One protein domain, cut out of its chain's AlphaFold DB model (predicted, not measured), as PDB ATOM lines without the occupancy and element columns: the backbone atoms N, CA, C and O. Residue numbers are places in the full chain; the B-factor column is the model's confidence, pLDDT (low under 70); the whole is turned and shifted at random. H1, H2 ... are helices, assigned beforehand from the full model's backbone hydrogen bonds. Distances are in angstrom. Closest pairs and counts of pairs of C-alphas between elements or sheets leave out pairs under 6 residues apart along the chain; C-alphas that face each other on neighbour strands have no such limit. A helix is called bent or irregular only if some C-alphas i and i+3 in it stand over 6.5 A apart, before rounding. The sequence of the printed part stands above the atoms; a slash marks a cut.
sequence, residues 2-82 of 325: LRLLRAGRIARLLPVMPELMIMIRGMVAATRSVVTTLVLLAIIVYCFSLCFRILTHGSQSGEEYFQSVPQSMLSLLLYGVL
ATOM      1  N   LEU A   2     262.623 182.450 198.515       67.56
ATOM      2  CA  LEU A   2     263.558 181.303 198.657       67.56
ATOM      3  C   LEU A   2     264.739 181.532 199.628       67.56
ATOM      4  O   LEU A   2     265.224 180.588 200.248       67.56
ATOM      5  N   ARG A   3     265.179 182.785 199.819       70.50
ATOM      6  CA  ARG A   3     266.190 183.147 200.834       70.50
ATOM      7  C   ARG A   3     265.653 183.062 202.275       70.50
ATOM      8  O   ARG A   3     266.403 182.690 203.168       70.50
ATOM      9  N   LEU A   4     264.356 183.305 202.491       65.94
ATOM     10  CA  LEU A   4     263.703 183.213 203.809       65.94
ATOM     11  C   LEU A   4     263.500 181.753 204.246       65.94
ATOM     12  O   LEU A   4     263.683 181.422 205.412       65.94
ATOM     13  N   LEU A   5     263.235 180.842 203.301       68.69
ATOM     14  CA  LEU A   5     263.162 179.397 203.579       68.69
ATOM     15  C   LEU A   5     264.506 178.804 204.048       68.69
ATOM     16  O   LEU A   5     264.515 177.788 204.741       68.69
ATOM     17  N   ARG A   6     265.645 179.444 203.728       72.56
ATOM     18  CA  ARG A   6     266.950 179.075 204.307       72.56
ATOM     19  C   ARG A   6     267.055 179.469 205.781       72.56
ATOM     20  O   ARG A   6     267.558 178.666 206.559       72.56
ATOM     21  N   ALA A   7     266.527 180.629 206.176       71.31
ATOM     22  CA  ALA A   7     266.456 181.030 207.585       71.31
ATOM     23  C   ALA A   7     265.560 180.081 208.404       71.31
ATOM     24  O   ALA A   7     265.893 179.732 209.531       71.31
ATOM     25  N   GLY A   8     264.499 179.534 207.797       69.19
ATOM     26  CA  GLY A   8     263.672 178.486 208.411       69.19
ATOM     27  C   GLY A   8     264.420 177.187 208.761       69.19
ATOM     28  O   GLY A   8     263.942 176.416 209.588       69.19
ATOM     29  N   ARG A   9     265.612 176.929 208.194       73.25
ATOM     30  CA  ARG A   9     266.460 175.800 208.627       73.25
ATOM     31  C   ARG A   9     267.114 176.047 209.985       73.25
ATOM     32  O   ARG A   9     267.291 175.089 210.727       73.25
ATOM     33  N   ILE A  10     267.408 177.302 210.332       73.56
ATOM     34  CA  ILE A  10     267.954 177.679 211.648       73.56
ATOM     35  C   ILE A  10     266.921 177.379 212.744       73.56
ATOM     36  O   ILE A  10     267.276 176.883 213.807       73.56
ATOM     37  N   ALA A  11     265.626 177.534 212.446       69.50
ATOM     38  CA  ALA A  11     264.554 177.165 213.371       69.50
ATOM     39  C   ALA A  11     264.520 175.658 213.711       69.50
ATOM     40  O   ALA A  11     264.047 175.282 214.779       69.50
ATOM     41  N   ARG A  12     265.060 174.783 212.845       72.06
ATOM     42  CA  ARG A  12     265.166 173.336 213.124       72.06
ATOM     43  C   ARG A  12     266.299 172.979 214.090       72.06
ATOM     44  O   ARG A  12     266.308 171.858 214.579       72.06
ATOM     45  N   LEU A  13     267.230 173.897 214.364       74.00
ATOM     46  CA  LEU A  13     268.287 173.725 215.373       74.00
ATOM     47  C   LEU A  13     267.821 174.108 216.789       74.00
ATOM     48  O   LEU A  13     268.429 173.671 217.759       74.00
ATOM     49  N   LEU A  14     266.718 174.855 216.921       68.62
ATOM     50  CA  LEU A  14     266.146 175.275 218.209       68.62
ATOM     51  C   LEU A  14     265.784 174.108 219.160       68.62
ATOM     52  O   LEU A  14     266.022 174.248 220.355       68.62
ATOM     53  N   PRO A  15     265.272 172.946 218.693       68.31
ATOM     54  CA  PRO A  15     264.954 171.808 219.563       68.31
ATOM     55  C   PRO A  15     266.179 171.055 220.100       68.31
ATOM     56  O   PRO A  15     266.029 170.236 221.001       68.31
ATOM     57  N   VAL A  16     267.374 171.290 219.543       80.25
ATOM     58  CA  VAL A  16     268.621 170.627 219.974       80.25
ATOM     59  C   VAL A  16     269.126 171.214 221.299       80.25
ATOM     60  O   VAL A  16     269.890 170.566 222.007       80.25
ATOM     61  N   MET A  17     268.660 172.413 221.669       77.56
ATOM     62  CA  MET A  17     269.000 173.075 222.926       77.56
ATOM     63  C   MET A  17     267.749 173.227 223.804       77.56
ATOM     64  O   MET A  17     266.921 174.106 223.544       77.56
ATOM     65  N   PRO A  18     267.578 172.385 224.843       75.50
ATOM     66  CA  PRO A  18     266.378 172.396 225.680       75.50
ATOM     67  C   PRO A  18     266.152 173.744 226.386       75.50
ATOM     68  O   PRO A  18     265.004 174.143 226.567       75.50
ATOM     69  N   GLU A  19     267.217 174.488 226.697       76.75
ATOM     70  CA  GLU A  19     267.155 175.825 227.310       76.75
ATOM     71  C   GLU A  19     266.424 176.845 226.421       76.75
ATOM     72  O   GLU A  19     265.515 177.546 226.867       76.75
ATOM     73  N   LEU A  20     266.743 176.869 225.124       73.12
ATOM     74  CA  LEU A  20     266.139 177.799 224.170       73.12
ATOM     75  C   LEU A  20     264.665 177.459 223.906       73.12
ATOM     76  O   LEU A  20     263.833 178.347 223.715       73.12
ATOM     77  N   MET A  21     264.315 176.171 223.956       76.44
ATOM     78  CA  MET A  21     262.936 175.704 223.825       76.44
ATOM     79  C   MET A  21     262.060 176.143 225.008       76.44
ATOM     80  O   MET A  21     260.891 176.480 224.805       76.44
ATOM     81  N   ILE A  22     262.609 176.170 226.229       78.38
ATOM     82  CA  ILE A  22     261.908 176.669 227.423       78.38
ATOM     83  C   ILE A  22     261.621 178.166 227.268       78.38
ATOM     84  O   ILE A  22     260.474 178.581 227.443       78.38
ATOM     85  N   MET A  23     262.613 178.953 226.837       74.50
ATOM     86  CA  MET A  23     262.425 180.385 226.574       74.50
ATOM     87  C   MET A  23     261.369 180.633 225.495       74.50
ATOM     88  O   MET A  23     260.451 181.420 225.705       74.50
ATOM     89  N   ILE A  24     261.437 179.920 224.366       75.88
ATOM     90  CA  ILE A  24     260.470 180.081 223.271       75.88
ATOM     91  C   ILE A  24     259.056 179.716 223.728       75.88
ATOM     92  O   ILE A  24     258.112 180.443 223.424       75.88
ATOM     93  N   ARG A  25     258.879 178.628 224.488       77.75
ATOM     94  CA  ARG A  25     257.565 178.272 225.052       77.75
ATOM     95  C   ARG A  25     257.056 179.341 226.020       77.75
ATOM     96  O   ARG A  25     255.876 179.680 225.955       77.75
ATOM     97  N   GLY A  26     257.939 179.911 226.843       75.69
ATOM     98  CA  GLY A  26     257.631 181.056 227.702       75.69
ATOM     99  C   GLY A  26     257.193 182.290 226.905       75.69
ATOM    100  O   GLY A  26     256.166 182.891 227.211       75.69
ATOM    101  N   MET A  27     257.895 182.621 225.818       76.06
ATOM    102  CA  MET A  27     257.546 183.731 224.919       76.06
ATOM    103  C   MET A  27     256.201 183.511 224.216       76.06
ATOM    104  O   MET A  27     255.384 184.430 224.124       76.06
ATOM    105  N   VAL A  28     255.943 182.291 223.736       78.88
ATOM    106  CA  VAL A  28     254.671 181.938 223.089       78.88
ATOM    107  C   VAL A  28     253.515 182.058 224.085       78.88
ATOM    108  O   VAL A  28     252.486 182.641 223.750       78.88
ATOM    109  N   ALA A  29     253.692 181.600 225.327       76.94
ATOM    110  CA  ALA A  29     252.698 181.794 226.383       76.94
ATOM    111  C   ALA A  29     252.481 183.287 226.708       76.94
ATOM    112  O   ALA A  29     251.341 183.736 226.844       76.94
ATOM    113  N   ALA A  30     253.558 184.080 226.748       76.06
ATOM    114  CA  ALA A  30     253.500 185.519 227.004       76.06
ATOM    115  C   ALA A  30     252.863 186.325 225.858       76.06
ATOM    116  O   ALA A  30     252.350 187.419 226.094       76.06
ATOM    117  N   THR A  31     252.827 185.787 224.632       81.38
ATOM    118  CA  THR A  31     252.323 186.488 223.437       81.38
ATOM    119  C   THR A  31     250.897 187.009 223.636       81.38
ATOM    120  O   THR A  31     250.590 188.122 223.214       81.38
ATOM    121  N   ARG A  32     250.033 186.269 224.353       81.31
ATOM    122  CA  ARG A  32     248.667 186.726 224.668       81.31
ATOM    123  C   ARG A  32     248.668 188.029 225.471       81.31
ATOM    124  O   ARG A  32     247.893 188.927 225.159       81.31
ATOM    125  N   SER A  33     249.540 188.133 226.473       79.81
ATOM    126  CA  SER A  33     249.684 189.343 227.286       79.81
ATOM    127  C   SER A  33     250.232 190.502 226.448       79.81
ATOM    128  O   SER A  33     249.658 191.590 226.441       79.81
ATOM    129  N   VAL A  34     251.262 190.246 225.633       81.94
ATOM    130  CA  VAL A  34     251.866 191.265 224.754       81.94
ATOM    131  C   VAL A  34     250.860 191.832 223.749       81.94
ATOM    132  O   VAL A  34     250.838 193.034 223.500       81.94
ATOM    133  N   VAL A  35     249.982 190.999 223.187       83.88
ATOM    134  CA  VAL A  35     248.927 191.480 222.282       83.88
ATOM    135  C   VAL A  35     247.945 192.392 223.021       83.88
ATOM    136  O   VAL A  35     247.562 193.428 222.486       83.88
ATOM    137  N   THR A  36     247.568 192.067 224.264       85.69
ATOM    138  CA  THR A  36     246.672 192.939 225.044       85.69
ATOM    139  C   THR A  36     247.310 194.285 225.388       85.69
ATOM    140  O   THR A  36     246.637 195.311 225.293       85.69
ATOM    141  N   THR A  37     248.607 194.313 225.712       84.81
ATOM    142  CA  THR A  37     249.318 195.570 225.992       84.81
ATOM    143  C   THR A  37     249.517 196.404 224.728       84.81
ATOM    144  O   THR A  37     249.350 197.619 224.779       84.81
ATOM    145  N   LEU A  38     249.769 195.770 223.578       84.94
ATOM    146  CA  LEU A  38     249.812 196.428 222.268       84.94
ATOM    147  C   LEU A  38     248.485 197.097 221.900       84.94
ATOM    148  O   LEU A  38     248.480 198.237 221.439       84.94
ATOM    149  N   VAL A  39     247.360 196.411 222.119       90.06
ATOM    150  CA  VAL A  39     246.026 196.977 221.865       90.06
ATOM    151  C   VAL A  39     245.771 198.181 222.773       90.06
ATOM    152  O   VAL A  39     245.315 199.217 222.294       90.06
ATOM    153  N   LEU A  40     246.114 198.080 224.061       88.50
ATOM    154  CA  LEU A  40     245.982 199.196 224.999       88.50
ATOM    155  C   LEU A  40     246.854 200.396 224.587       88.50
ATOM    156  O   LEU A  40     246.365 201.526 224.567       88.50
ATOM    157  N   LEU A  41     248.112 200.153 224.200       88.69
ATOM    158  CA  LEU A  41     249.021 201.188 223.702       88.69
ATOM    159  C   LEU A  41     248.452 201.876 222.453       88.69
ATOM    160  O   LEU A  41     248.448 203.103 222.381       88.69
ATOM    161  N   ALA A  42     247.928 201.107 221.495       90.06
ATOM    162  CA  ALA A  42     247.338 201.648 220.272       90.06
ATOM    163  C   ALA A  42     246.127 202.550 220.557       90.06
ATOM    164  O   ALA A  42     245.999 203.603 219.934       90.06
ATOM    165  N   ILE A  43     245.271 202.181 221.520       94.25
ATOM    166  CA  ILE A  43     244.126 203.004 221.945       94.25
ATOM    167  C   ILE A  43     244.609 204.326 222.549       94.25
ATOM    168  O   ILE A  43     244.111 205.386 222.175       94.25
ATOM    169  N   ILE A  44     245.600 204.282 223.442       92.88
ATOM    170  CA  ILE A  44     246.158 205.484 224.075       92.88
ATOM    171  C   ILE A  44     246.766 206.409 223.015       92.88
ATOM    172  O   ILE A  44     246.408 207.587 222.949       92.88
ATOM    173  N   VAL A  45     247.627 205.879 222.140       92.88
ATOM    174  CA  VAL A  45     248.252 206.648 221.051       92.88
ATOM    175  C   VAL A  45     247.192 207.226 220.115       92.88
ATOM    176  O   VAL A  45     247.295 208.387 219.731       92.88
ATOM    177  N   TYR A  46     246.139 206.470 219.796       94.69
ATOM    178  CA  TYR A  46     245.024 206.962 218.992       94.69
ATOM    179  C   TYR A  46     244.311 208.146 219.664       94.69
ATOM    180  O   TYR A  46     244.176 209.202 219.042       94.69
ATOM    181  N   CYS A  47     243.924 208.024 220.939       94.62
ATOM    182  CA  CYS A  47     243.269 209.099 221.689       94.62
ATOM    183  C   CYS A  47     244.123 210.375 221.739       94.62
ATOM    184  O   CYS A  47     243.619 211.465 221.460       94.62
ATOM    185  N   PHE A  48     245.420 210.247 222.038       92.56
ATOM    186  CA  PHE A  48     246.329 211.393 222.056       92.56
ATOM    187  C   PHE A  48     246.564 211.970 220.660       92.56
ATOM    188  O   PHE A  48     246.560 213.189 220.514       92.56
ATOM    189  N   SER A  49     246.689 211.134 219.626       92.25
ATOM    190  CA  SER A  49     246.841 211.602 218.243       92.25
ATOM    191  C   SER A  49     245.654 212.443 217.786       92.25
ATOM    192  O   SER A  49     245.842 213.481 217.154       92.25
ATOM    193  N   LEU A  50     244.436 212.052 218.176       92.81
ATOM    194  CA  LEU A  50     243.226 212.804 217.882       92.81
ATOM    195  C   LEU A  50     243.203 214.131 218.647       92.81
ATOM    196  O   LEU A  50     242.919 215.170 218.057       92.81
ATOM    197  N   CYS A  51     243.552 214.108 219.937       92.75
ATOM    198  CA  CYS A  51     243.623 215.305 220.771       92.75
ATOM    199  C   CYS A  51     244.627 216.325 220.211       92.75
ATOM    200  O   CYS A  51     244.264 217.474 219.957       92.75
ATOM    201  N   PHE A  52     245.862 215.895 219.927       89.25
ATOM    202  CA  PHE A  52     246.892 216.760 219.354       89.25
ATOM    203  C   PHE A  52     246.482 217.310 217.996       89.25
ATOM    204  O   PHE A  52     246.656 218.501 217.756       89.25
ATOM    205  N   ARG A  53     245.880 216.493 217.127       88.25
ATOM    206  CA  ARG A  53     245.435 216.956 215.810       88.25
ATOM    207  C   ARG A  53     244.324 218.003 215.891       88.25
ATOM    208  O   ARG A  53     244.329 218.942 215.104       88.25
ATOM    209  N   ILE A  54     243.400 217.874 216.846       89.44
ATOM    210  CA  ILE A  54     242.347 218.876 217.073       89.44
ATOM    211  C   ILE A  54     242.947 220.169 217.638       89.44
ATOM    212  O   ILE A  54     242.625 221.252 217.159       89.44
ATOM    213  N   LEU A  55     243.835 220.069 218.630       88.38
ATOM    214  CA  LEU A  55     244.419 221.236 219.304       88.38
ATOM    215  C   LEU A  55     245.415 222.012 218.433       88.38
ATOM    216  O   LEU A  55     245.566 223.217 218.604       88.38
ATOM    217  N   THR A  56     246.103 221.334 217.515       87.25
ATOM    218  CA  THR A  56     247.122 221.938 216.636       87.25
ATOM    219  C   THR A  56     246.586 222.312 215.256       87.25
ATOM    220  O   THR A  56     247.352 222.713 214.381       87.25
ATOM    221  N   HIS A  57     245.270 222.231 215.054       81.62
ATOM    222  CA  HIS A  57     244.647 222.611 213.796       81.62
ATOM    223  C   HIS A  57     244.906 224.101 213.486       81.62
ATOM    224  O   HIS A  57     244.374 224.984 214.155       81.62
ATOM    225  N   GLY A  58     245.717 224.377 212.458       78.94
ATOM    226  CA  GLY A  58     246.100 225.732 212.041       78.94
ATOM    227  C   GLY A  58     247.407 226.269 212.643       78.94
ATOM    228  O   GLY A  58     247.718 227.441 212.441       78.94
ATOM    229  N   SER A  59     248.179 225.453 213.373       86.50
ATOM    230  CA  SER A  59     249.538 225.805 213.808       86.50
ATOM    231  C   SER A  59     250.604 225.202 212.885       86.50
ATOM    232  O   SER A  59     250.405 224.130 212.313       86.50
ATOM    233  N   GLN A  60     251.769 225.856 212.775       82.25
ATOM    234  CA  GLN A  60     252.888 225.372 211.944       82.25
ATOM    235  C   GLN A  60     253.361 223.969 212.366       82.25
ATOM    236  O   GLN A  60     253.631 223.117 211.527       82.25
ATOM    237  N   SER A  61     253.376 223.684 213.672       78.19
ATOM    238  CA  SER A  61     253.744 222.363 214.202       78.19
ATOM    239  C   SER A  61     252.692 221.282 213.914       78.19
ATOM    240  O   SER A  61     253.031 220.104 213.810       78.19
ATOM    241  N   GLY A  62     251.417 221.667 213.779       79.50
ATOM    242  CA  GLY A  62     250.338 220.768 213.372       79.50
ATOM    243  C   GLY A  62     250.497 220.291 211.929       79.50
ATOM    244  O   GLY A  62     250.290 219.113 211.638       79.50
ATOM    245  N   GLU A  63     250.932 221.185 211.041       80.44
ATOM    246  CA  GLU A  63     251.191 220.862 209.634       80.44
ATOM    247  C   GLU A  63     252.452 220.020 209.430       80.44
ATOM    248  O   GLU A  63     252.509 219.254 208.477       80.44
ATOM    249  N   GLU A  64     253.448 220.099 210.308       82.44
ATOM    250  CA  GLU A  64     254.669 219.294 210.170       82.44
ATOM    251  C   GLU A  64     254.478 217.860 210.698       82.44
ATOM    252  O   GLU A  64     254.780 216.889 210.004       82.44
ATOM    253  N   TYR A  65     253.905 217.704 211.897       83.38
ATOM    254  CA  TYR A  65     253.854 216.407 212.590       83.38
ATOM    255  C   TYR A  65     252.468 215.743 212.590       83.38
ATOM    256  O   TYR A  65     252.379 214.524 212.773       83.38
ATOM    257  N   PHE A  66     251.385 216.510 212.391       87.69
ATOM    258  CA  PHE A  66     250.004 216.073 212.647       87.69
ATOM    259  C   PHE A  66     249.042 216.250 211.454       87.69
ATOM    260  O   PHE A  66     247.842 216.481 211.631       87.69
ATOM    261  N   GLN A  67     249.539 216.066 210.226       83.94
ATOM    262  CA  GLN A  67     248.740 216.244 209.005       83.94
ATOM    263  C   GLN A  67     247.550 215.281 208.894       83.94
ATOM    264  O   GLN A  67     246.458 215.703 208.515       83.94
ATOM    265  N   SER A  68     247.730 213.997 209.228       87.62
ATOM    266  CA  SER A  68     246.711 212.934 209.148       87.62
ATOM    267  C   SER A  68     246.690 212.089 210.425       87.62
ATOM    268  O   SER A  68     247.721 211.974 211.072       87.62
ATOM    269  N   VAL A  69     245.557 211.466 210.802       88.75
ATOM    270  CA  VAL A  69     245.495 210.637 212.034       88.75
ATOM    271  C   VAL A  69     246.573 209.539 212.040       88.75
ATOM    272  O   VAL A  69     247.283 209.441 213.036       88.75
ATOM    273  N   PRO A  70     246.786 208.759 210.957       87.81
ATOM    274  CA  PRO A  70     247.832 207.734 210.946       87.81
ATOM    275  C   PRO A  70     249.246 208.314 211.069       87.81
ATOM    276  O   PRO A  70     250.089 207.731 211.745       87.81
ATOM    277  N   GLN A  71     249.499 209.477 210.465       87.25
ATOM    278  CA  GLN A  71     250.790 210.161 210.563       87.25
ATOM    279  C   GLN A  71     251.004 210.759 211.954       87.25
ATOM    280  O   GLN A  71     252.074 210.591 212.515       87.25
ATOM    281  N   SER A  72     249.975 211.349 212.566       91.12
ATOM    282  CA  SER A  72     249.977 211.796 213.963       91.12
ATOM    283  C   SER A  72     250.260 210.646 214.927       91.12
ATOM    284  O   SER A  72     251.037 210.808 215.865       91.12
ATOM    285  N   MET A  73     249.639 209.481 214.700       91.94
ATOM    286  CA  MET A  73     249.903 208.270 215.477       91.94
ATOM    287  C   MET A  73     251.354 207.822 215.313       91.94
ATOM    288  O   MET A  73     252.001 207.550 216.316       91.94
ATOM    289  N   LEU A  74     251.878 207.783 214.083       90.31
ATOM    290  CA  LEU A  74     253.263 207.393 213.803       90.31
ATOM    291  C   LEU A  74     254.277 208.384 214.400       90.31
ATOM    292  O   LEU A  74     255.250 207.947 215.008       90.31
ATOM    293  N   SER A  75     254.017 209.691 214.323       89.88
ATOM    294  CA  SER A  75     254.840 210.741 214.935       89.88
ATOM    295  C   SER A  75     254.866 210.623 216.462       89.88
ATOM    296  O   SER A  75     255.939 210.630 217.053       89.88
ATOM    297  N   LEU A  76     253.711 210.458 217.120       90.88
ATOM    298  CA  LEU A  76     253.644 210.261 218.578       90.88
ATOM    299  C   LEU A  76     254.305 208.957 219.018       90.88
ATOM    300  O   LEU A  76     254.904 208.887 220.086       90.88
ATOM    301  N   LEU A  77     254.196 207.921 218.196       90.25
ATOM    302  CA  LEU A  77     254.777 206.623 218.475       90.25
ATOM    303  C   LEU A  77     256.306 206.654 218.355       90.25
ATOM    304  O   LEU A  77     256.998 206.182 219.252       90.25
ATOM    305  N   LEU A  78     256.837 207.243 217.283       90.69
ATOM    306  CA  LEU A  78     258.274 207.365 217.071       90.69
ATOM    307  C   LEU A  78     258.875 208.414 218.003       90.69
ATOM    308  O   LEU A  78     259.696 208.064 218.832       90.69
ATOM    309  N   TYR A  79     258.434 209.668 217.971       89.88
ATOM    310  CA  TYR A  79     259.038 210.712 218.804       89.88
ATOM    311  C   TYR A  79     258.675 210.612 220.294       89.88
ATOM    312  O   TYR A  79     259.430 211.103 221.128       89.88
ATOM    313  N   GLY A  80     257.548 209.984 220.648       87.81
ATOM    314  CA  GLY A  80     257.108 209.849 222.041       87.81
ATOM    315  C   GLY A  80     257.550 208.560 222.734       87.81
ATOM    316  O   GLY A  80     257.814 208.590 223.933       87.81
ATOM    317  N   VAL A  81     257.637 207.432 222.015       88.06
ATOM    318  CA  VAL A  81     258.012 206.133 222.612       88.06
ATOM    319  C   VAL A  81     259.430 205.716 222.224       88.06
ATOM    320  O   VAL A  81     260.155 205.180 223.059       88.06
ATOM    321  N   LEU A  82     259.838 205.937 220.970       89.12
ATOM    322  CA  LEU A  82     261.089 205.409 220.404       89.12
ATOM    323  C   LEU A  82     261.848 206.465 219.572       89.12
ATOM    324  O   LEU A  82     262.060 206.255 218.370       89.12
TER     325      LEU A  82
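Overview. This is residues 2 to 82 of the 325 residues of the protein "Hypothetical protein" of Noctiluca scintillans (UniProt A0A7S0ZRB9). One long bent helix, H2, makes the length; H1 makes a corner at its start, with residues 2 to 13 sticking out, and past its far end short H3 folds back to H4, which packs across H2b. The printed part has 81 residues, 72 of them in four named helices, in the order H1, H2, H3, H4 along the chain, with no named strand; the class is all helix. The whole is extended, radius of gyration of the C-alphas 20.1 A, and flat, spanning 60 by 31 by 16 A.

Along the chain. Find C-alpha 2 at (263.558, 181.303, 198.657), where H1, residues 2 to 16, begins; it is only just irregular, C-alphas 12 and 15 being 6.6 A apart. H2, residues 18 to 55, is one helix by its hydrogen bonds but bent, C-alphas 29 and 32 being 6.6 A apart: arm H2a, 18 to 29, and arm H2b, 32 to 55, 35.2 A long. H3 is 60 to 65; H4, 69 to 81, ends at (258.012, 206.133, 222.612).

Arrangement. H1 and H2a only just touch, only at the corner, C-alphas 15 and 21 at 6.1 A. H2a and H2b stand at a steep tilt of 48 degrees. H2b, with residues 45 to 53 alone, touches H4, C-alphas 49 and 73 closest at 5.3 A. H3 and H4 only just touch, only at the corner, C-alphas 65 and 72 at 6.2 A. H2a, H2b, H3 and H4 have every O i to N i+4 pair within hydrogen-bond range; H1 has 1 of 11, and 8 of 12 O i to N i+3.

Size, cuts and confidence. C-alphas 16 and 58, the farthest apart, are 60.1 A apart. The printed part has no cut, and its links are tight. Residues 2, 4 to 5, 8, 11 and 14 to 15 have pLDDT under 70.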